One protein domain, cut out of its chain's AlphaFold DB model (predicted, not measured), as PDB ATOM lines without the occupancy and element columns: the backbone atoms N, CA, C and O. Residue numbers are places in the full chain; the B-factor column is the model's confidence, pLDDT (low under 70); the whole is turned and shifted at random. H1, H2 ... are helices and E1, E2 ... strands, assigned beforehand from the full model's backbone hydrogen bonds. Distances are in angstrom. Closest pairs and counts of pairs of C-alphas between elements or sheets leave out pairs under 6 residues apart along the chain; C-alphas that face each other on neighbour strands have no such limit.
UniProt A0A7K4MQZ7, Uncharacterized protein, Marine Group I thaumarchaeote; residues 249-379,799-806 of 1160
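AT A GLANCE: This is residues 249 to 379 and 799 to 806 of the 1160 residues of an uncharacterized protein of Marine Group I thaumarchaeote (UniProt A0A7K4MQZ7). What is the main picture? A small closed barrel of six antiparallel strands, E1 to E6, has the short helix H1 packed on its outside, and a looser arm of E7, E8 and E9 reaches away from it and makes the long axis. E6 runs on into E7, from barrel to arm. How is it made up and how large is it? The printed part has 139 residues, mostly strand by class, with 67 residues in named elements, under half, in the order E1 H1 E2 E3 E4 E5 E6 E7 E8 E9. It is only just compact, close to loose, with a radius of gyration of the C-alphas of 17.1 A and spans of 59 by 37 by 33 A.

IN THESE COORDINATES: Where do the barrel's elements lie? E1 is residues 252 to 257, from C-alpha 252 at (29.919, -55.345, 11.457); H1 is 267 to 270 and E2 is 274 to 277. E3, residues 289 to 301, is 27.1 A long and bends by 94 degrees at residue 292; E4, 304 to 311, is 21.7 A long. E5 is 325 to 329 and E6 is 337 to 343, 19.5 A long. Where does the arm lie? E7, 345 to 353, is 23.1 A long, E8 is 365 to 367, and E9, 372 to 379, is 21.1 A long and ends at C-alpha 379 at (29.243, -69.071, 26.766).

HOW THE PARTS SIT: How does the ring close? Round it run E1 E4 E3 E2 E5 E6 and back to E1, with N 256 and O 307 at 2.8 A, N 297 and O 308 at 2.9 A, N 275 and O 291 at 2.9 A, N 276 and O 327 at 2.8 A, N 326 and O 340 at 2.8 A, and N 343 and O 255 at 2.8 A. E2 E3 E4 form a meander, each strand the antiparallel neighbour of the one before, and with E5 a Greek key, the first strand also the neighbour of the fourth. Where is H1? It is on the barrel, outside it, at a height over the sheet of 5.2 A and over none of the strands; the closest C-alphas of H1 and E3, Asn 268 and Val 296, are 5.7 A apart. H1 is too short for an O i to N i+4 pair, and its one O i to N i+3 pair is within range. What of the arm? E7, E8 and E9 pair with no named strand; the closest C-alphas of E7 and E9, Ile 346 and Ala 374, are 7.1 A apart.

THE WHOLE: Which links are long, and where is the cut? E2 to E3, E4 to E5 and E7 to E8 are long links. Residues 380 to 798 are not printed, and C-alphas 379 and 799 are 18.7 A apart across the cut. How sure is the model? The mean pLDDT of the printed part is 89.1, with residue 802 and residues 804 to 806 under 70.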
ATOM      1  N   SER A 249      27.116 -65.548   8.434       76.56
ATOM      2  CA  SER A 249      27.260 -64.099   8.321       76.56
ATOM      3  C   SER A 249      27.754 -63.523   9.641       76.56
ATOM      4  O   SER A 249      27.268 -63.878  10.716       76.56
ATOM      5  N   THR A 250      28.751 -62.652   9.543       82.94
ATOM      6  CA  THR A 250      29.232 -61.791  10.624       82.94
ATOM      7  C   THR A 250      28.682 -60.398  10.386       82.94
ATOM      8  O   THR A 250      28.778 -59.898   9.265       82.94
ATOM      9  N   GLN A 251      28.147 -59.773  11.425       84.88
ATOM     10  CA  GLN A 251      27.654 -58.403  11.344       84.88
ATOM     11  C   GLN A 251      28.760 -57.465  11.802       84.88
ATOM     12  O   GLN A 251      29.478 -57.772  12.756       84.88
ATOM     13  N   ASN A 252      28.920 -56.342  11.115       91.19
ATOM     14  CA  ASN A 252      29.919 -55.345  11.457       91.19
ATOM     15  C   ASN A 252      29.219 -54.014  11.704       91.19
ATOM     16  O   ASN A 252      28.503 -53.537  10.830       91.19
ATOM     17  N   PHE A 253      29.394 -53.423  12.880       93.06
ATOM     18  CA  PHE A 253      28.630 -52.246  13.274       93.06
ATOM     19  C   PHE A 253      29.473 -51.215  14.022       93.06
ATOM     20  O   PHE A 253      30.514 -51.516  14.611       93.06
ATOM     21  N   ILE A 254      28.977 -49.981  14.020       93.56
ATOM     22  CA  ILE A 254      29.473 -48.874  14.837       93.56
ATOM     23  C   ILE A 254      28.353 -48.395  15.765       93.56
ATOM     24  O   ILE A 254      27.199 -48.273  15.350       93.56
ATOM     25  N   ARG A 255      28.677 -48.102  17.029       92.44
ATOM     26  CA  ARG A 255      27.717 -47.510  17.978       92.44
ATOM     27  C   ARG A 255      27.868 -46.001  18.002       92.44
ATOM     28  O   ARG A 255      28.977 -45.474  18.058       92.44
ATOM     29  N   CYS A 256      26.749 -45.298  17.954       92.25
ATOM     30  CA  CYS A 256      26.686 -43.847  17.900       92.25
ATOM     31  C   CYS A 256      25.580 -43.302  18.809       92.25
ATOM     32  O   CYS A 256      24.672 -44.025  19.216       92.25
ATOM     33  N   THR A 257      25.645 -42.009  19.105       91.44
ATOM     34  CA  THR A 257      24.573 -41.255  19.774       91.44
ATOM     35  C   THR A 257      24.181 -40.033  18.945       91.44
ATOM     36  O   THR A 257      24.962 -39.537  18.126       91.44
ATOM     37  N   GLN A 258      22.960 -39.537  19.158       90.12
ATOM     38  CA  GLN A 258      22.495 -38.256  18.629       90.12
ATOM     39  C   GLN A 258      22.255 -37.286  19.791       90.12
ATOM     40  O   GLN A 258      21.589 -37.610  20.769       90.12
ATOM     41  N   THR A 259      22.803 -36.078  19.691       86.81
ATOM     42  CA  THR A 259      22.400 -34.946  20.541       86.81
ATOM     43  C   THR A 259      20.994 -34.477  20.161       86.81
ATOM     44  O   THR A 259      20.536 -34.750  19.054       86.81
ATOM     45  N   ALA A 260      20.333 -33.702  21.028       84.75
ATOM     46  CA  ALA A 260      18.973 -33.202  20.785       84.75
ATOM     47  C   ALA A 260      18.806 -32.458  19.439       84.75
ATOM     48  O   ALA A 260      17.765 -32.563  18.802       84.75
ATOM     49  N   THR A 261      19.841 -31.741  18.985       83.19
ATOM     50  CA  THR A 261      19.855 -31.078  17.668       83.19
ATOM     51  C   THR A 261      20.110 -32.062  16.524       83.19
ATOM     52  O   THR A 261      19.596 -31.888  15.427       83.19
ATOM     53  N   GLN A 262      20.909 -33.110  16.744       85.81
ATOM     54  CA  GLN A 262      21.163 -34.135  15.725       85.81
ATOM     55  C   GLN A 262      19.952 -35.053  15.518       85.81
ATOM     56  O   GLN A 262      19.723 -35.483  14.391       85.81
ATOM     57  N   SER A 263      19.173 -35.325  16.571       82.06
ATOM     58  CA  SER A 263      17.971 -36.169  16.519       82.06
ATOM     59  C   SER A 263      16.783 -35.526  15.796       82.06
ATOM     60  O   SER A 263      15.763 -36.185  15.625       82.06
ATOM     61  N   GLU A 264      16.892 -34.263  15.357       85.56
ATOM     62  CA  GLU A 264      15.910 -33.645  14.451       85.56
ATOM     63  C   GLU A 264      15.808 -34.417  13.124       85.56
ATOM     64  O   GLU A 264      14.720 -34.541  12.566       85.56
ATOM     65  N   ASN A 265      16.928 -34.991  12.660       86.12
ATOM     66  CA  ASN A 265      16.979 -35.857  11.487       86.12
ATOM     67  C   ASN A 265      17.115 -37.326  11.918       86.12
ATOM     68  O   ASN A 265      18.083 -37.707  12.586       86.12
ATOM     69  N   ASP A 266      16.158 -38.160  11.502       88.81
ATOM     70  CA  ASP A 266      16.134 -39.581  11.852       88.81
ATOM     71  C   ASP A 266      17.329 -40.328  11.232       88.81
ATOM     72  O   ASP A 266      17.549 -40.313  10.021       88.81
ATOM     73  N   SER A 267      18.090 -41.029  12.071       90.19
ATOM     74  CA  SER A 267      19.205 -41.874  11.652       90.19
ATOM     75  C   SER A 267      18.829 -43.072  10.781       90.19
ATOM     76  O   SER A 267      19.682 -43.538  10.029       90.19
ATOM     77  N   ASN A 268      17.563 -43.499  10.749       91.12
ATOM     78  CA  ASN A 268      17.094 -44.510   9.787       91.12
ATOM     79  C   ASN A 268      17.194 -44.052   8.320       91.12
ATOM     80  O   ASN A 268      17.233 -44.882   7.412       91.12
ATOM     81  N   LEU A 269      17.279 -42.741   8.072       91.81
ATOM     82  CA  LEU A 269      17.434 -42.181   6.727       91.81
ATOM     83  C   LEU A 269      18.823 -42.445   6.121       91.81
ATOM     84  O   LEU A 269      19.044 -42.158   4.950       91.81
ATOM     85  N   LEU A 270      19.761 -42.999   6.894       93.06
ATOM     86  CA  LEU A 270      21.103 -43.347   6.421       93.06
ATOM     87  C   LEU A 270      21.188 -44.725   5.754       93.06
ATOM     88  O   LEU A 270      22.221 -45.038   5.170       93.06
ATOM     89  N   VAL A 271      20.143 -45.559   5.812       93.62
ATOM     90  CA  VAL A 271      20.182 -46.916   5.239       93.62
ATOM     91  C   VAL A 271      20.426 -46.864   3.725       93.62
ATOM     92  O   VAL A 271      19.674 -46.220   2.987       93.62
ATOM     93  N   GLY A 272      21.478 -47.554   3.271       90.75
ATOM     94  CA  GLY A 272      21.947 -47.578   1.883       90.75
ATOM     95  C   GLY A 272      22.846 -46.403   1.481       90.75
ATOM     96  O   GLY A 272      23.272 -46.340   0.329       90.75
ATOM     97  N   GLN A 273      23.134 -45.474   2.397       94.44
ATOM     98  CA  GLN A 273      23.914 -44.263   2.134       94.44
ATOM     99  C   GLN A 273      25.349 -44.390   2.652       94.44
ATOM    100  O   GLN A 273      25.655 -45.201   3.530       94.44
ATOM    101  N   THR A 274      26.242 -43.566   2.104       94.50
ATOM    102  CA  THR A 274      27.629 -43.476   2.567       94.50
ATOM    103  C   THR A 274      27.724 -42.505   3.738       94.50
ATOM    104  O   THR A 274      27.428 -41.317   3.594       94.50
ATOM    105  N   ILE A 275      28.203 -42.989   4.879       95.44
ATOM    106  CA  ILE A 275      28.593 -42.149   6.014       95.44
ATOM    107  C   ILE A 275      30.065 -41.761   5.904       95.44
ATOM    108  O   ILE A 275      30.893 -42.539   5.431       95.44
ATOM    109  N   THR A 276      30.395 -40.544   6.330       95.62
ATOM    110  CA  THR A 276      31.747 -39.976   6.252       95.62
ATOM    111  C   THR A 276      32.142 -39.326   7.574       95.62
ATOM    112  O   THR A 276      31.431 -38.455   8.070       95.62
ATOM    113  N   GLN A 277      33.301 -39.714   8.104       95.69
ATOM    114  CA  GLN A 277      34.072 -38.974   9.102       95.69
ATOM    115  C   GLN A 277      35.091 -38.098   8.377       95.69
ATOM    116  O   GLN A 277      35.879 -38.596   7.571       95.69
ATOM    117  N   VAL A 278      35.109 -36.802   8.672       93.88
ATOM    118  CA  VAL A 278      36.034 -35.862   8.029       93.88
ATOM    119  C   VAL A 278      37.450 -36.028   8.591       93.88
ATOM    120  O   VAL A 278      37.637 -36.237   9.785       93.88
ATOM    121  N   ASN A 279      38.465 -35.901   7.731       93.19
ATOM    122  CA  ASN A 279      39.859 -35.832   8.167       93.19
ATOM    123  C   ASN A 279      40.104 -34.573   9.011       93.19
ATOM    124  O   ASN A 279      39.766 -33.475   8.565       93.19
ATOM    125  N   ASN A 280      40.775 -34.708  10.154       90.50
ATOM    126  CA  ASN A 280      41.231 -33.573  10.950       90.50
ATOM    127  C   ASN A 280      42.760 -33.434  10.821       90.50
ATOM    128  O   ASN A 280      43.491 -34.123  11.530       90.50
ATOM    129  N   PRO A 281      43.276 -32.512   9.980       88.19
ATOM    130  CA  PRO A 281      44.715 -32.374   9.738       88.19
ATOM    131  C   PRO A 281      45.552 -32.011  10.974       88.19
ATOM    132  O   PRO A 281      46.776 -32.095  10.918       88.19
ATOM    133  N   ALA A 282      44.920 -31.564  12.066       88.00
ATOM    134  CA  ALA A 282      45.592 -31.243  13.324       88.00
ATOM    135  C   ALA A 282      45.769 -32.461  14.251       88.00
ATOM    136  O   ALA A 282      46.490 -32.365  15.243       88.00
ATOM    137  N   SER A 283      45.120 -33.591  13.950       83.94
ATOM    138  CA  SER A 283      45.205 -34.833  14.719       83.94
ATOM    139  C   SER A 283      45.988 -35.890  13.948       83.94
ATOM    140  O   SER A 283      45.825 -36.052  12.743       83.94
ATOM    141  N   THR A 284      46.825 -36.652  14.647       84.81
ATOM    142  CA  THR A 284      47.521 -37.809  14.063       84.81
ATOM    143  C   THR A 284      46.645 -39.064  14.014       84.81
ATOM    144  O   THR A 284      47.019 -40.035  13.359       84.81
ATOM    145  N   THR A 285      45.492 -39.064  14.696       84.50
ATOM    146  CA  THR A 285      44.604 -40.231  14.831       84.50
ATOM    147  C   THR A 285      43.305 -40.107  14.034       84.50
ATOM    148  O   THR A 285      42.778 -41.121  13.581       84.50
ATOM    149  N   VAL A 286      42.798 -38.889  13.820       90.31
ATOM    150  CA  VAL A 286      41.515 -38.639  13.138       90.31
ATOM    151  C   VAL A 286      41.742 -38.419  11.642       90.31
ATOM    152  O   VAL A 286      41.974 -37.300  11.187       90.31
ATOM    153  N   ASN A 287      41.649 -39.509  10.881       91.75
ATOM    154  CA  ASN A 287      41.759 -39.511   9.421       91.75
ATOM    155  C   ASN A 287      40.377 -39.573   8.740       91.75
ATOM    156  O   ASN A 287      39.359 -39.805   9.395       91.75
ATOM    157  N   LEU A 288      40.345 -39.381   7.414       93.25
ATOM    158  CA  LEU A 288      39.139 -39.608   6.605       93.25
ATOM    159  C   LEU A 288      38.692 -41.070   6.755       93.25
ATOM    160  O   LEU A 288      39.493 -41.972   6.498       93.25
ATOM    161  N   ALA A 289      37.429 -41.289   7.124       94.31
ATOM    162  CA  ALA A 289      36.826 -42.618   7.146       94.31
ATOM    163  C   ALA A 289      35.449 -42.610   6.477       94.31
ATOM    164  O   ALA A 289      34.679 -41.665   6.656       94.31
ATOM    165  N   THR A 290      35.133 -43.644   5.704       94.69
ATOM    166  CA  THR A 290      33.844 -43.801   5.021       94.69
ATOM    167  C   THR A 290      33.361 -45.242   5.080       94.69
ATOM    168  O   THR A 290      34.173 -46.164   5.115       94.69
ATOM    169  N   ALA A 291      32.044 -45.444   5.080       94.75
ATOM    170  CA  ALA A 291      31.424 -46.763   4.952       94.75
ATOM    171  C   ALA A 291      29.999 -46.644   4.396       94.75
ATOM    172  O   ALA A 291      29.358 -45.604   4.568       94.75
ATOM    173  N   ILE A 292      29.497 -47.697   3.748       93.94
ATOM    174  CA  ILE A 292      28.081 -47.797   3.366       93.94
ATOM    175  C   ILE A 292      27.297 -48.445   4.507       93.94
ATOM    176  O   ILE A 292      27.702 -49.483   5.031       93.94
ATOM    177  N   VAL A 293      26.173 -47.827   4.872       94.62
ATOM    178  CA  VAL A 293      25.260 -48.320   5.909       94.62
ATOM    179  C   VAL A 293      24.337 -49.388   5.334       94.62
ATOM    180  O   VAL A 293      23.606 -49.133   4.376       94.62
ATOM    181  N   GLU A 294      24.327 -50.567   5.948       92.00
ATOM    182  CA  GLU A 294      23.432 -51.667   5.582       92.00
ATOM    183  C   GLU A 294      22.109 -51.590   6.339       92.00
ATOM    184  O   GLU A 294      21.047 -51.773   5.749       92.00
ATOM    185  N   THR A 295      22.149 -51.304   7.641       92.19
ATOM    186  CA  THR A 295      20.965 -51.197   8.504       92.19
ATOM    187  C   THR A 295      21.268 -50.296   9.702       92.19
ATOM    188  O   THR A 295      22.415 -50.157  10.119       92.19
ATOM    189  N   VAL A 296      20.237 -49.654  10.252       93.50
ATOM    190  CA  VAL A 296      20.318 -48.871  11.490       93.50
ATOM    191  C   VAL A 296      19.325 -49.451  12.486       93.50
ATOM    192  O   VAL A 296      18.153 -49.635  12.161       93.50
ATOM    193  N   THR A 297      19.789 -49.736  13.697       91.25
ATOM    194  CA  THR A 297      18.939 -50.144  14.815       91.25
ATOM    195  C   THR A 297      19.101 -49.160  15.965       91.25
ATOM    196  O   THR A 297      20.169 -48.583  16.172       91.25
ATOM    197  N   LYS A 298      18.013 -48.912  16.695       89.06
ATOM    198  CA  LYS A 298      18.011 -48.006  17.844       89.06
ATOM    199  C   LYS A 298      17.456 -48.713  19.056       89.06
ATOM    200  O   LYS A 298      16.433 -49.390  18.960       89.06
ATOM    201  N   PHE A 299      18.096 -48.511  20.192       86.12
ATOM    202  CA  PHE A 299      17.621 -49.021  21.466       86.12
ATOM    203  C   PHE A 299      17.981 -48.054  22.588       86.12
ATOM    204  O   PHE A 299      18.924 -47.270  22.501       86.12
ATOM    205  N   GLN A 300      17.175 -48.083  23.643       82.81
ATOM    206  CA  GLN A 300      17.331 -47.217  24.803       82.81
ATOM    207  C   GLN A 300      18.068 -47.985  25.894       82.81
ATOM    208  O   GLN A 300      17.632 -49.067  26.290       82.81
ATOM    209  N   GLN A 301      19.159 -47.418  26.402       72.38
ATOM    210  CA  GLN A 301      19.870 -47.955  27.555       72.38
ATOM    211  C   GLN A 301      19.881 -46.900  28.664       72.38
ATOM    212  O   GLN A 301      20.637 -45.929  28.633       72.38
ATOM    213  N   GLY A 302      18.980 -47.061  29.637       73.00
ATOM    214  CA  GLY A 302      18.743 -46.046  30.664       73.00
ATOM    215  C   GLY A 302      18.133 -44.774  30.067       73.00
ATOM    216  O   GLY A 302      17.005 -44.802  29.585       73.00
ATOM    217  N   SER A 303      18.868 -43.660  30.123       70.38
ATOM    218  CA  SER A 303      18.463 -42.349  29.585       70.38
ATOM    219  C   SER A 303      19.130 -41.979  28.252       70.38
ATOM    220  O   SER A 303      18.900 -40.876  27.752       70.38
ATOM    221  N   VAL A 304      19.972 -42.857  27.694       75.81
ATOM    222  CA  VAL A 304      20.729 -42.612  26.457       75.81
ATOM    223  C   VAL A 304      20.177 -43.480  25.324       75.81
ATOM    224  O   VAL A 304      20.072 -44.701  25.460       75.81
ATOM    225  N   GLU A 305      19.864 -42.848  24.188       84.38
ATOM    226  CA  GLU A 305      19.524 -43.549  22.946       84.38
ATOM    227  C   GLU A 305      20.799 -43.984  22.226       84.38
ATOM    228  O   GLU A 305      21.628 -43.151  21.848       84.38
ATOM    229  N   ILE A 306      20.940 -45.288  22.018       89.06
ATOM    230  CA  ILE A 306      22.043 -45.877  21.270       89.06
ATOM    231  C   ILE A 306      21.562 -46.144  19.849       89.06
ATOM    232  O   ILE A 306      20.541 -46.800  19.638       89.06
ATOM    233  N   VAL A 307      22.319 -45.635  18.880       92.00
ATOM    234  CA  VAL A 307      22.139 -45.905  17.455       92.00
ATOM    235  C   VAL A 307      23.245 -46.855  17.020       92.00
ATOM    236  O   VAL A 307      24.419 -46.485  17.003       92.00
ATOM    237  N   GLU A 308      22.885 -48.082  16.676       92.94
ATOM    238  CA  GLU A 308      23.799 -49.085  16.143       92.94
ATOM    239  C   GLU A 308      23.662 -49.124  14.620       92.94
ATOM    240  O   GLU A 308      22.602 -49.424  14.068       92.94
ATOM    241  N   VAL A 309      24.738 -48.740  13.938       93.69
ATOM    242  CA  VAL A 309      24.797 -48.622  12.482       93.69
ATOM    243  C   VAL A 309      25.605 -49.795  11.948       93.69
ATOM    244  O   VAL A 309      26.822 -49.844  12.126       93.69
ATOM    245  N   GLU A 310      24.934 -50.736  11.294       93.44
ATOM    246  CA  GLU A 310      25.566 -51.851  10.594       93.44
ATOM    247  C   GLU A 310      26.189 -51.335   9.293       93.44
ATOM    248  O   GLU A 310      25.529 -50.665   8.491       93.44
ATOM    249  N   ILE A 311      27.478 -51.603   9.100       93.12
ATOM    250  CA  ILE A 311      28.285 -51.091   7.995       93.12
ATOM    251  C   ILE A 311      28.914 -52.227   7.196       93.12
ATOM    252  O   ILE A 311      29.436 -53.201   7.743       93.12
ATOM    253  N   ASN A 312      28.949 -52.060   5.877       88.44
ATOM    254  CA  ASN A 312      29.562 -53.040   4.997       88.44
ATOM    255  C   ASN A 312      31.098 -52.974   5.090       88.44
ATOM    256  O   ASN A 312      31.724 -51.973   4.709       88.44
ATOM    257  N   SER A 313      31.715 -54.062   5.553       84.44
ATOM    258  CA  SER A 313      33.163 -54.149   5.775       84.44
ATOM    259  C   SER A 313      33.993 -54.058   4.486       84.44
ATOM    260  O   SER A 313      35.097 -53.521   4.529       84.44
ATOM    261  N   GLU A 314      33.468 -54.484   3.330       86.31
ATOM    262  CA  GLU A 314      34.155 -54.385   2.029       86.31
ATOM    263  C   GLU A 314      34.215 -52.944   1.500       86.31
ATOM    264  O   GLU A 314      35.102 -52.598   0.718       86.31
ATOM    265  N   THR A 315      33.277 -52.095   1.927       88.88
ATOM    266  CA  THR A 315      33.199 -50.679   1.518       88.88
ATOM    267  C   THR A 315      33.812 -49.719   2.531       88.88
ATOM    268  O   THR A 315      33.942 -48.527   2.250       88.88
ATOM    269  N   THR A 316      34.178 -50.226   3.709       88.94
ATOM    270  CA  THR A 316      34.735 -49.412   4.785       88.94
ATOM    271  C   THR A 316      36.171 -49.018   4.446       88.94
ATOM    272  O   THR A 316      37.027 -49.871   4.212       88.94
ATOM    273  N   THR A 317      36.457 -47.717   4.432       90.81
ATOM    274  CA  THR A 317      37.810 -47.180   4.242       90.81
ATOM    275  C   THR A 317      38.159 -46.231   5.382       90.81
ATOM    276  O   THR A 317      37.322 -45.436   5.797       90.81
ATOM    277  N   GLY A 318      39.386 -46.305   5.904       89.69
ATOM    278  CA  GLY A 318      39.804 -45.531   7.081       89.69
ATOM    279  C   GLY A 318      39.286 -46.096   8.411       89.69
ATOM    280  O   GLY A 318      38.726 -47.189   8.462       89.69
ATOM    281  N   THR A 319      39.501 -45.350   9.498       90.69
ATOM    282  CA  THR A 319      39.137 -45.761  10.865       90.69
ATOM    283  C   THR A 319      38.258 -44.702  11.521       90.69
ATOM    284  O   THR A 319      38.656 -43.540  11.631       90.69
ATOM    285  N   PHE A 320      37.080 -45.111  11.994       93.31
ATOM    286  CA  PHE A 320      36.198 -44.249  12.780       93.31
ATOM    287  C   PHE A 320      36.762 -44.031  14.189       93.31
ATOM    288  O   PHE A 320      37.230 -44.978  14.826       93.31
ATOM    289  N   VAL A 321      36.714 -42.800  14.691       92.44
ATOM    290  CA  VAL A 321      37.293 -42.393  15.979       92.44
ATOM    291  C   VAL A 321      36.189 -41.926  16.927       92.44
ATOM    292  O   VAL A 321      35.249 -41.254  16.518       92.44
ATOM    293  N   LYS A 322      36.301 -42.287  18.210       90.50
ATOM    294  CA  LYS A 322      35.350 -41.887  19.256       90.50
ATOM    295  C   LYS A 322      35.223 -40.361  19.340       90.50
ATOM    296  O   LYS A 322      36.231 -39.663  19.331       90.50
ATOM    297  N   GLY A 323      34.001 -39.868  19.515       89.56
ATOM    298  CA  GLY A 323      33.681 -38.451  19.697       89.56
ATOM    299  C   GLY A 323      33.618 -37.650  18.397       89.56
ATOM    300  O   GLY A 323      33.088 -36.541  18.402       89.56
ATOM    301  N   GLU A 324      34.098 -38.207  17.284       93.44
ATOM    302  CA  GLU A 324      33.984 -37.570  15.977       93.44
ATOM    303  C   GLU A 324      32.561 -37.686  15.427       93.44
ATOM    304  O   GLU A 324      31.827 -38.648  15.687       93.44
ATOM    305  N   ILE A 325      32.169 -36.677  14.650       93.69
ATOM    306  CA  ILE A 325      30.857 -36.628  14.006       93.69
ATOM    307  C   ILE A 325      30.966 -37.270  12.627       93.69
ATOM    308  O   ILE A 325      31.748 -36.825  11.784       93.69
ATOM    309  N   ILE A 326      30.122 -38.266  12.376       94.88
ATOM    310  CA  ILE A 326      29.898 -38.816  11.042       94.88
ATOM    311  C   ILE A 326      28.655 -38.188  10.419       94.88
ATOM    312  O   ILE A 326      27.651 -37.927  11.090       94.88
ATOM    313  N   THR A 327      28.730 -37.938   9.118       95.06
ATOM    314  CA  THR A 327      27.645 -37.353   8.322       95.06
ATOM    315  C   THR A 327      27.285 -38.265   7.164       95.06
ATOM    316  O   THR A 327      28.187 -38.795   6.515       95.06
ATOM    317  N   GLY A 328      25.999 -38.376   6.847       94.12
ATOM    318  CA  GLY A 328      25.525 -38.985   5.605       94.12
ATOM    319  C   GLY A 328      24.314 -38.237   5.056       94.12
ATOM    320  O   GLY A 328      23.605 -37.554   5.798       94.12
ATOM    321  N   VAL A 329      24.120 -38.329   3.743       93.81
ATOM    322  CA  VAL A 329      22.951 -37.766   3.053       93.81
ATOM    323  C   VAL A 329      21.755 -38.690   3.285       93.81
ATOM    324  O   VAL A 329      21.941 -39.902   3.385       93.81
ATOM    325  N   SER A 330      20.551 -38.141   3.420       92.69
ATOM    326  CA  SER A 330      19.320 -38.923   3.576       92.69
ATOM    327  C   SER A 330      18.986 -39.712   2.304       92.69
ATOM    328  O   SER A 330      19.201 -39.264   1.181       92.69
ATOM    329  N   ASN A 331      18.426 -40.909   2.475       90.88
ATOM    330  CA  ASN A 331      17.985 -41.769   1.378       90.88
ATOM    331  C   ASN A 331      16.652 -41.347   0.734       90.88
ATOM    332  O   ASN A 331      16.277 -41.916  -0.291       90.88
ATOM    333  N   ILE A 332      15.947 -40.376   1.320       91.25
ATOM    334  CA  ILE A 332      14.680 -39.835   0.802       91.25
ATOM    335  C   ILE A 332      14.863 -38.424   0.225       91.25
ATOM    336  O   ILE A 332      14.139 -38.055  -0.697       91.25
ATOM    337  N   ASP A 333      15.812 -37.648   0.754       90.69
ATOM    338  CA  ASP A 333      16.013 -36.233   0.424       90.69
ATOM    339  C   ASP A 333      17.514 -35.914   0.382       90.69
ATOM    340  O   ASP A 333      18.215 -36.071   1.383       90.69
ATOM    341  N   ASP A 334      18.013 -35.486  -0.775       89.12
ATOM    342  CA  ASP A 334      19.429 -35.192  -0.996       89.12
ATOM    343  C   ASP A 334      19.900 -33.882  -0.341       89.12
ATOM    344  O   ASP A 334      21.107 -33.705  -0.146       89.12
ATOM    345  N   ASP A 335      18.976 -33.014   0.087       90.44
ATOM    346  CA  ASP A 335      19.276 -31.775   0.815       90.44
ATOM    347  C   ASP A 335      19.404 -31.991   2.341       90.44
ATOM    348  O   ASP A 335      19.904 -31.120   3.066       90.44
ATOM    349  N   VAL A 336      18.992 -33.155   2.862       90.62
ATOM    350  CA  VAL A 336      19.017 -33.462   4.302       90.62
ATOM    351  C   VAL A 336      20.282 -34.234   4.683       90.62
ATOM    352  O   VAL A 336      20.536 -35.339   4.208       90.62
ATOM    353  N   ILE A 337      21.052 -33.678   5.627       92.12
ATOM    354  CA  ILE A 337      22.247 -34.321   6.196       92.12
ATOM    355  C   ILE A 337      21.943 -34.824   7.606       92.12
ATOM    356  O   ILE A 337      21.644 -34.047   8.520       92.12
ATOM    357  N   VAL A 338      22.099 -36.128   7.805       92.69
ATOM    358  CA  VAL A 338      22.002 -36.776   9.114       92.69
ATOM    359  C   VAL A 338      23.382 -36.805   9.767       92.69
ATOM    360  O   VAL A 338      24.391 -37.060   9.106       92.69
ATOM    361  N   LYS A 339      23.433 -36.538  11.076       93.88
ATOM    362  CA  LYS A 339      24.665 -36.500  11.875       93.88
ATOM    363  C   LYS A 339      24.574 -37.461  13.052       93.88
ATOM    364  O   LYS A 339      23.565 -37.471  13.754       93.88
ATOM    365  N   LEU A 340      25.653 -38.197  13.293       93.75
ATOM    366  CA  LEU A 340      25.815 -39.108  14.425       93.75
ATOM    367  C   LEU A 340      27.177 -38.868  15.082       93.75
ATOM    368  O   LEU A 340      28.133 -38.515  14.395       93.75
ATOM    369  N   THR A 341      27.279 -39.076  16.390       93.44
ATOM    370  CA  THR A 341      28.551 -39.010  17.126       93.44
ATOM    371  C   THR A 341      29.028 -40.423  17.438       93.44
ATOM    372  O   THR A 341      28.284 -41.193  18.044       93.44
ATOM    373  N   VAL A 342      30.248 -40.772  17.027       94.06
ATOM    374  CA  VAL A 342      30.804 -42.131  17.160       94.06
ATOM    375  C   VAL A 342      31.185 -42.436  18.608       94.06
ATOM    376  O   VAL A 342      31.851 -41.637  19.264       94.06
ATOM    377  N   ASN A 343      30.841 -43.628  19.088       92.75
ATOM    378  CA  ASN A 343      31.228 -44.147  20.398       92.75
ATOM    379  C   ASN A 343      32.007 -45.462  20.275       92.75
ATOM    380  O   ASN A 343      32.072 -46.077  19.213       92.75
ATOM    381  N   GLN A 344      32.624 -45.881  21.380       91.62
ATOM    382  CA  GLN A 344      33.272 -47.187  21.494       91.62
ATOM    383  C   GLN A 344      32.427 -48.128  22.344       91.62
ATOM    384  O   GLN A 344      31.878 -47.721  23.373       91.62
ATOM    385  N   GLY A 345      32.363 -49.381  21.909       91.56
ATOM    386  CA  GLY A 345      31.857 -50.506  22.686       91.56
ATOM    387  C   GLY A 345      32.977 -51.505  22.956       91.56
ATOM    388  O   GLY A 345      34.078 -51.393  22.406       91.56
ATOM    389  N   ILE A 346      32.696 -52.499  23.789       92.12
ATOM    390  CA  ILE A 346      33.560 -53.671  23.929       92.12
ATOM    391  C   ILE A 346      33.596 -54.389  22.582       92.12
ATOM    392  O   ILE A 346      32.551 -54.675  22.019       92.12
ATOM    393  N   ALA A 347      34.776 -54.665  22.047       91.88
ATOM    394  CA  ALA A 347      34.939 -55.309  20.747       91.88
ATOM    395  C   ALA A 347      35.163 -56.813  20.882       91.88
ATOM    396  O   ALA A 347      34.553 -57.601  20.164       91.88
ATOM    397  N   THR A 348      36.022 -57.211  21.819       90.31
ATOM    398  CA  THR A 348      36.342 -58.615  22.080       90.31
ATOM    399  C   THR A 348      36.414 -58.887  23.576       90.31
ATOM    400  O   THR A 348      36.725 -57.994  24.367       90.31
ATOM    401  N   ALA A 349      36.135 -60.134  23.947       91.56
ATOM    402  CA  ALA A 349      36.371 -60.690  25.270       91.56
ATOM    403  C   ALA A 349      37.150 -61.996  25.086       91.56
ATOM    404  O   ALA A 349      36.747 -62.852  24.299       91.56
ATOM    405  N   THR A 350      38.283 -62.122  25.762       90.56
ATOM    406  CA  THR A 350      39.202 -63.254  25.628       90.56
ATOM    407  C   THR A 350      39.493 -63.855  26.990       90.56
ATOM    408  O   THR A 350      39.685 -63.129  27.965       90.56
ATOM    409  N   LEU A 351      39.532 -65.183  27.043       92.44
ATOM    410  CA  LEU A 351      39.931 -65.929  28.230       92.44
ATOM    411  C   LEU A 351      41.440 -65.795  28.444       92.44
ATOM    412  O   LEU A 351      42.212 -65.898  27.490       92.44
ATOM    413  N   THR A 352      41.838 -65.565  29.692       91.69
ATOM    414  CA  THR A 352      43.241 -65.566  30.128       91.69
ATOM    415  C   THR A 352      43.522 -66.784  31.009       91.69
ATOM    416  O   THR A 352      44.532 -67.448  30.804       91.69
ATOM    417  N   ASN A 353      42.613 -67.092  31.942       90.38
ATOM    418  CA  ASN A 353      42.524 -68.365  32.661       90.38
ATOM    419  C   ASN A 353      41.094 -68.884  32.505       90.38
ATOM    420  O   ASN A 353      40.155 -68.139  32.771       90.38
ATOM    421  N   ASP A 354      40.933 -70.123  32.076       90.00
ATOM    422  CA  ASP A 354      39.658 -70.800  31.847       90.00
ATOM    423  C   ASP A 354      38.970 -71.277  33.134       90.00
ATOM    424  O   ASP A 354      37.768 -71.545  33.091       90.00
ATOM    425  N   GLY A 355      39.678 -71.285  34.270       90.19
ATOM    426  CA  GLY A 355      39.133 -71.664  35.577       90.19
ATOM    427  C   GLY A 355      38.577 -73.093  35.603       90.19
ATOM    428  O   GLY A 355      38.740 -73.853  34.645       90.19
ATOM    429  N   SER A 356      37.869 -73.452  36.675       89.19
ATOM    430  CA  SER A 356      37.128 -74.720  36.783       89.19
ATOM    431  C   SER A 356      35.836 -74.561  37.591       89.19
ATOM    432  O   SER A 356      35.619 -73.541  38.247       89.19
ATOM    433  N   THR A 357      34.959 -75.571  37.554       88.94
ATOM    434  CA  THR A 357      33.684 -75.625  38.307       88.94
ATOM    435  C   THR A 357      32.675 -74.513  37.976       88.94
ATOM    436  O   THR A 357      31.765 -74.234  38.757       88.94
ATOM    437  N   LEU A 358      32.806 -73.893  36.801       90.06
ATOM    438  CA  LEU A 358      31.958 -72.787  36.354       90.06
ATOM    439  C   LEU A 358      30.592 -73.271  35.864       90.06
ATOM    440  O   LEU A 358      30.437 -74.403  35.400       90.06
ATOM    441  N   ALA A 359      29.616 -72.362  35.857       88.88
ATOM    442  CA  ALA A 359      28.322 -72.588  35.233       88.88
ATOM    443  C   ALA A 359      28.170 -71.769  33.940       88.88
ATOM    444  O   ALA A 359      28.589 -70.612  33.835       88.88
ATOM    445  N   VAL A 360      27.513 -72.360  32.934       90.75
ATOM    446  CA  VAL A 360      27.132 -71.629  31.716       90.75
ATOM    447  C   VAL A 360      26.189 -70.484  32.085       90.75
ATOM    448  O   VAL A 360      25.195 -70.687  32.779       90.75
ATOM    449  N   GLY A 361      26.477 -69.284  31.574       90.00
ATOM    450  CA  GLY A 361      25.698 -68.080  31.860       90.00
ATOM    451  C   GLY A 361      26.208 -67.244  33.034       90.00
ATOM    452  O   GLY A 361      25.630 -66.190  33.289       90.00
ATOM    453  N   ASP A 362      27.294 -67.642  33.703       91.38
ATOM    454  CA  ASP A 362      27.925 -66.795  34.717       91.38
ATOM    455  C   ASP A 362      28.407 -65.473  34.112       91.38
ATOM    456  O   ASP A 362      29.194 -65.451  33.164       91.38
ATOM    457  N   GLU A 363      27.909 -64.363  34.657       92.19
ATOM    458  CA  GLU A 363      28.135 -63.017  34.138       92.19
ATOM    459  C   GLU A 363      29.239 -62.293  34.913       92.19
ATOM    460  O   GLU A 363      29.259 -62.292  36.143       92.19
ATOM    461  N   ALA A 364      30.149 -61.639  34.191       91.94
ATOM    462  CA  ALA A 364      31.144 -60.769  34.796       91.94
ATOM    463  C   ALA A 364      30.516 -59.457  35.271       91.94
ATOM    464  O   ALA A 364      29.752 -58.811  34.553       91.94
ATOM    465  N   THR A 365      30.957 -58.985  36.431       89.12
ATOM    466  CA  THR A 365      30.821 -57.580  36.809       89.12
ATOM    467  C   THR A 365      31.917 -56.777  36.120       89.12
ATOM    468  O   THR A 365      33.106 -57.075  36.251       89.12
ATOM    469  N   LEU A 366      31.528 -55.747  35.369       90.38
ATOM    470  CA  LEU A 366      32.464 -54.874  34.666       90.38
ATOM    471  C   LEU A 366      32.763 -53.634  35.509       90.38
ATOM    472  O   LEU A 366      31.848 -52.928  35.933       90.38
ATOM    473  N   SER A 367      34.046 -53.334  35.709       88.06
ATOM    474  CA  SER A 367      34.495 -52.132  36.421       88.06
ATOM    475  C   SER A 367      35.569 -51.371  35.634       88.06
ATOM    476  O   SER A 367      36.367 -51.957  34.906       88.06
ATOM    477  N   GLY A 368      35.582 -50.039  35.753       85.62
ATOM    478  CA  GLY A 368      36.490 -49.172  34.991       85.62
ATOM    479  C   GLY A 368      35.999 -48.849  33.572       85.62
ATOM    480  O   GLY A 368      34.839 -49.057  33.230       85.62
ATOM    481  N   GLY A 369      36.858 -48.251  32.742       83.56
ATOM    482  CA  GLY A 369      36.552 -47.957  31.333       83.56
ATOM    483  C   GLY A 369      35.616 -46.770  31.055       83.56
ATOM    484  O   GLY A 369      35.537 -46.340  29.905       83.56
ATOM    485  N   ALA A 370      34.948 -46.209  32.071       86.06
ATOM    486  CA  ALA A 370      33.979 -45.094  32.008       86.06
ATOM    487  C   ALA A 370      32.703 -45.329  31.166       86.06
ATOM    488  O   ALA A 370      31.777 -44.526  31.253       86.06
ATOM    489  N   GLY A 371      32.639 -46.414  30.388       84.00
ATOM    490  CA  GLY A 371      31.458 -46.815  29.628       84.00
ATOM    491  C   GLY A 371      30.436 -47.572  30.474       84.00
ATOM    492  O   GLY A 371      30.731 -48.020  31.583       84.00
ATOM    493  N   ALA A 372      29.230 -47.729  29.934       85.38
ATOM    494  CA  ALA A 372      28.122 -48.394  30.610       85.38
ATOM    495  C   ALA A 372      27.428 -49.413  29.705       85.38
ATOM    496  O   ALA A 372      27.453 -49.311  28.475       85.38
ATOM    497  N   GLY A 373      26.760 -50.380  30.338       85.38
ATOM    498  CA  GLY A 373      25.770 -51.210  29.665       85.38
ATOM    499  C   GLY A 373      26.296 -52.413  28.886       85.38
ATOM    500  O   GLY A 373      25.514 -53.036  28.167       85.38
ATOM    501  N   ALA A 374      27.585 -52.745  28.999       90.00
ATOM    502  CA  ALA A 374      28.102 -53.994  28.455       90.00
ATOM    503  C   ALA A 374      27.876 -55.161  29.420       90.00
ATOM    504  O   ALA A 374      27.909 -54.986  30.638       90.00
ATOM    505  N   ARG A 375      27.662 -56.347  28.853       91.38
ATOM    506  CA  ARG A 375      27.412 -57.597  29.576       91.38
ATOM    507  C   ARG A 375      28.191 -58.721  28.918       91.38
ATOM    508  O   ARG A 375      28.081 -58.917  27.704       91.38
ATOM    509  N   ILE A 376      28.975 -59.443  29.707       93.00
ATOM    510  CA  ILE A 376      29.819 -60.547  29.243       93.00
ATOM    511  C   ILE A 376      29.575 -61.735  30.155       93.00
ATOM    512  O   ILE A 376      29.648 -61.589  31.370       93.00
ATOM    513  N   GLN A 377      29.326 -62.901  29.570       94.25
ATOM    514  CA  GLN A 377      29.068 -64.125  30.322       94.25
ATOM    515  C   GLN A 377      29.844 -65.315  29.758       94.25
ATOM    516  O   GLN A 377      30.279 -65.296  28.601       94.25
ATOM    517  N   VAL A 378      29.971 -66.369  30.558       94.12
ATOM    518  CA  VAL A 378      30.476 -67.671  30.111       94.12
ATOM    519  C   VAL A 378      29.509 -68.252  29.079       94.12
ATOM    520  O   VAL A 378      28.306 -68.366  29.329       94.12
ATOM    521  N   GLN A 379      30.029 -68.567  27.892       91.81
ATOM    522  CA  GLN A 379      29.243 -69.071  26.766       91.81
ATOM    523  C   GLN A 379      29.101 -70.586  26.842       91.81
ATOM    524  O   GLN A 379      27.982 -71.083  26.869       91.81
ATOM    525  N   VAL A 799      32.986 -52.799  15.467       89.31
ATOM    526  CA  VAL A 799      32.832 -54.071  16.174       89.31
ATOM    527  C   VAL A 799      32.248 -55.109  15.228       89.31
ATOM    528  O   VAL A 799      31.222 -54.883  14.593       89.31
ATOM    529  N   THR A 800      32.895 -56.271  15.162       87.00
ATOM    530  CA  THR A 800      32.420 -57.421  14.387       87.00
ATOM    531  C   THR A 800      31.870 -58.481  15.334       87.00
ATOM    532  O   THR A 800      32.554 -58.887  16.273       87.00
ATOM    533  N   THR A 801      30.644 -58.945  15.095       82.94
ATOM    534  CA  THR A 801      30.015 -59.983  15.918       82.94
ATOM    535  C   THR A 801      30.610 -61.360  15.644       82.94
ATOM    536  O   THR A 801      31.055 -61.667  14.532       82.94
ATOM    537  N   THR A 802      30.568 -62.233  16.654       66.81
ATOM    538  CA  THR A 802      30.775 -63.671  16.462       66.81
ATOM    539  C   THR A 802      29.674 -64.151  15.521       66.81
ATOM    540  O   THR A 802      28.496 -64.076  15.865       66.81
ATOM    541  N   GLY A 803      30.044 -64.519  14.292       70.50
ATOM    542  CA  GLY A 803      29.073 -64.761  13.227       70.50
ATOM    543  C   GLY A 803      28.026 -65.813  13.589       70.50
ATOM    544  O   GLY A 803      28.173 -66.582  14.538       70.50
ATOM    545  N   ARG A 804      26.943 -65.847  12.820       68.00
ATOM    546  CA  ARG A 804      25.891 -66.850  12.980       68.00
ATOM    547  C   ARG A 804      25.411 -67.365  11.638       68.00
ATOM    548  O   ARG A 804      25.496 -66.682  10.616       68.00
ATOM    549  N   TYR A 805      24.853 -68.571  11.656       67.81
ATOM    550  CA  TYR A 805      24.104 -69.072  10.516       67.81
ATOM    551  C   TYR A 805      22.802 -68.278  10.373       67.81
ATOM    552  O   TYR A 805      22.020 -68.171  11.318       67.81
ATOM    553  N   ILE A 806      22.574 -67.707   9.190       69.69
ATOM    554  CA  ILE A 806      21.341 -66.961   8.878       69.69
ATOM    555  C   ILE A 806      20.181 -67.882   8.472       69.69
ATOM    556  O   ILE A 806      19.033 -67.450   8.439       69.69
TER     557      ILE A 806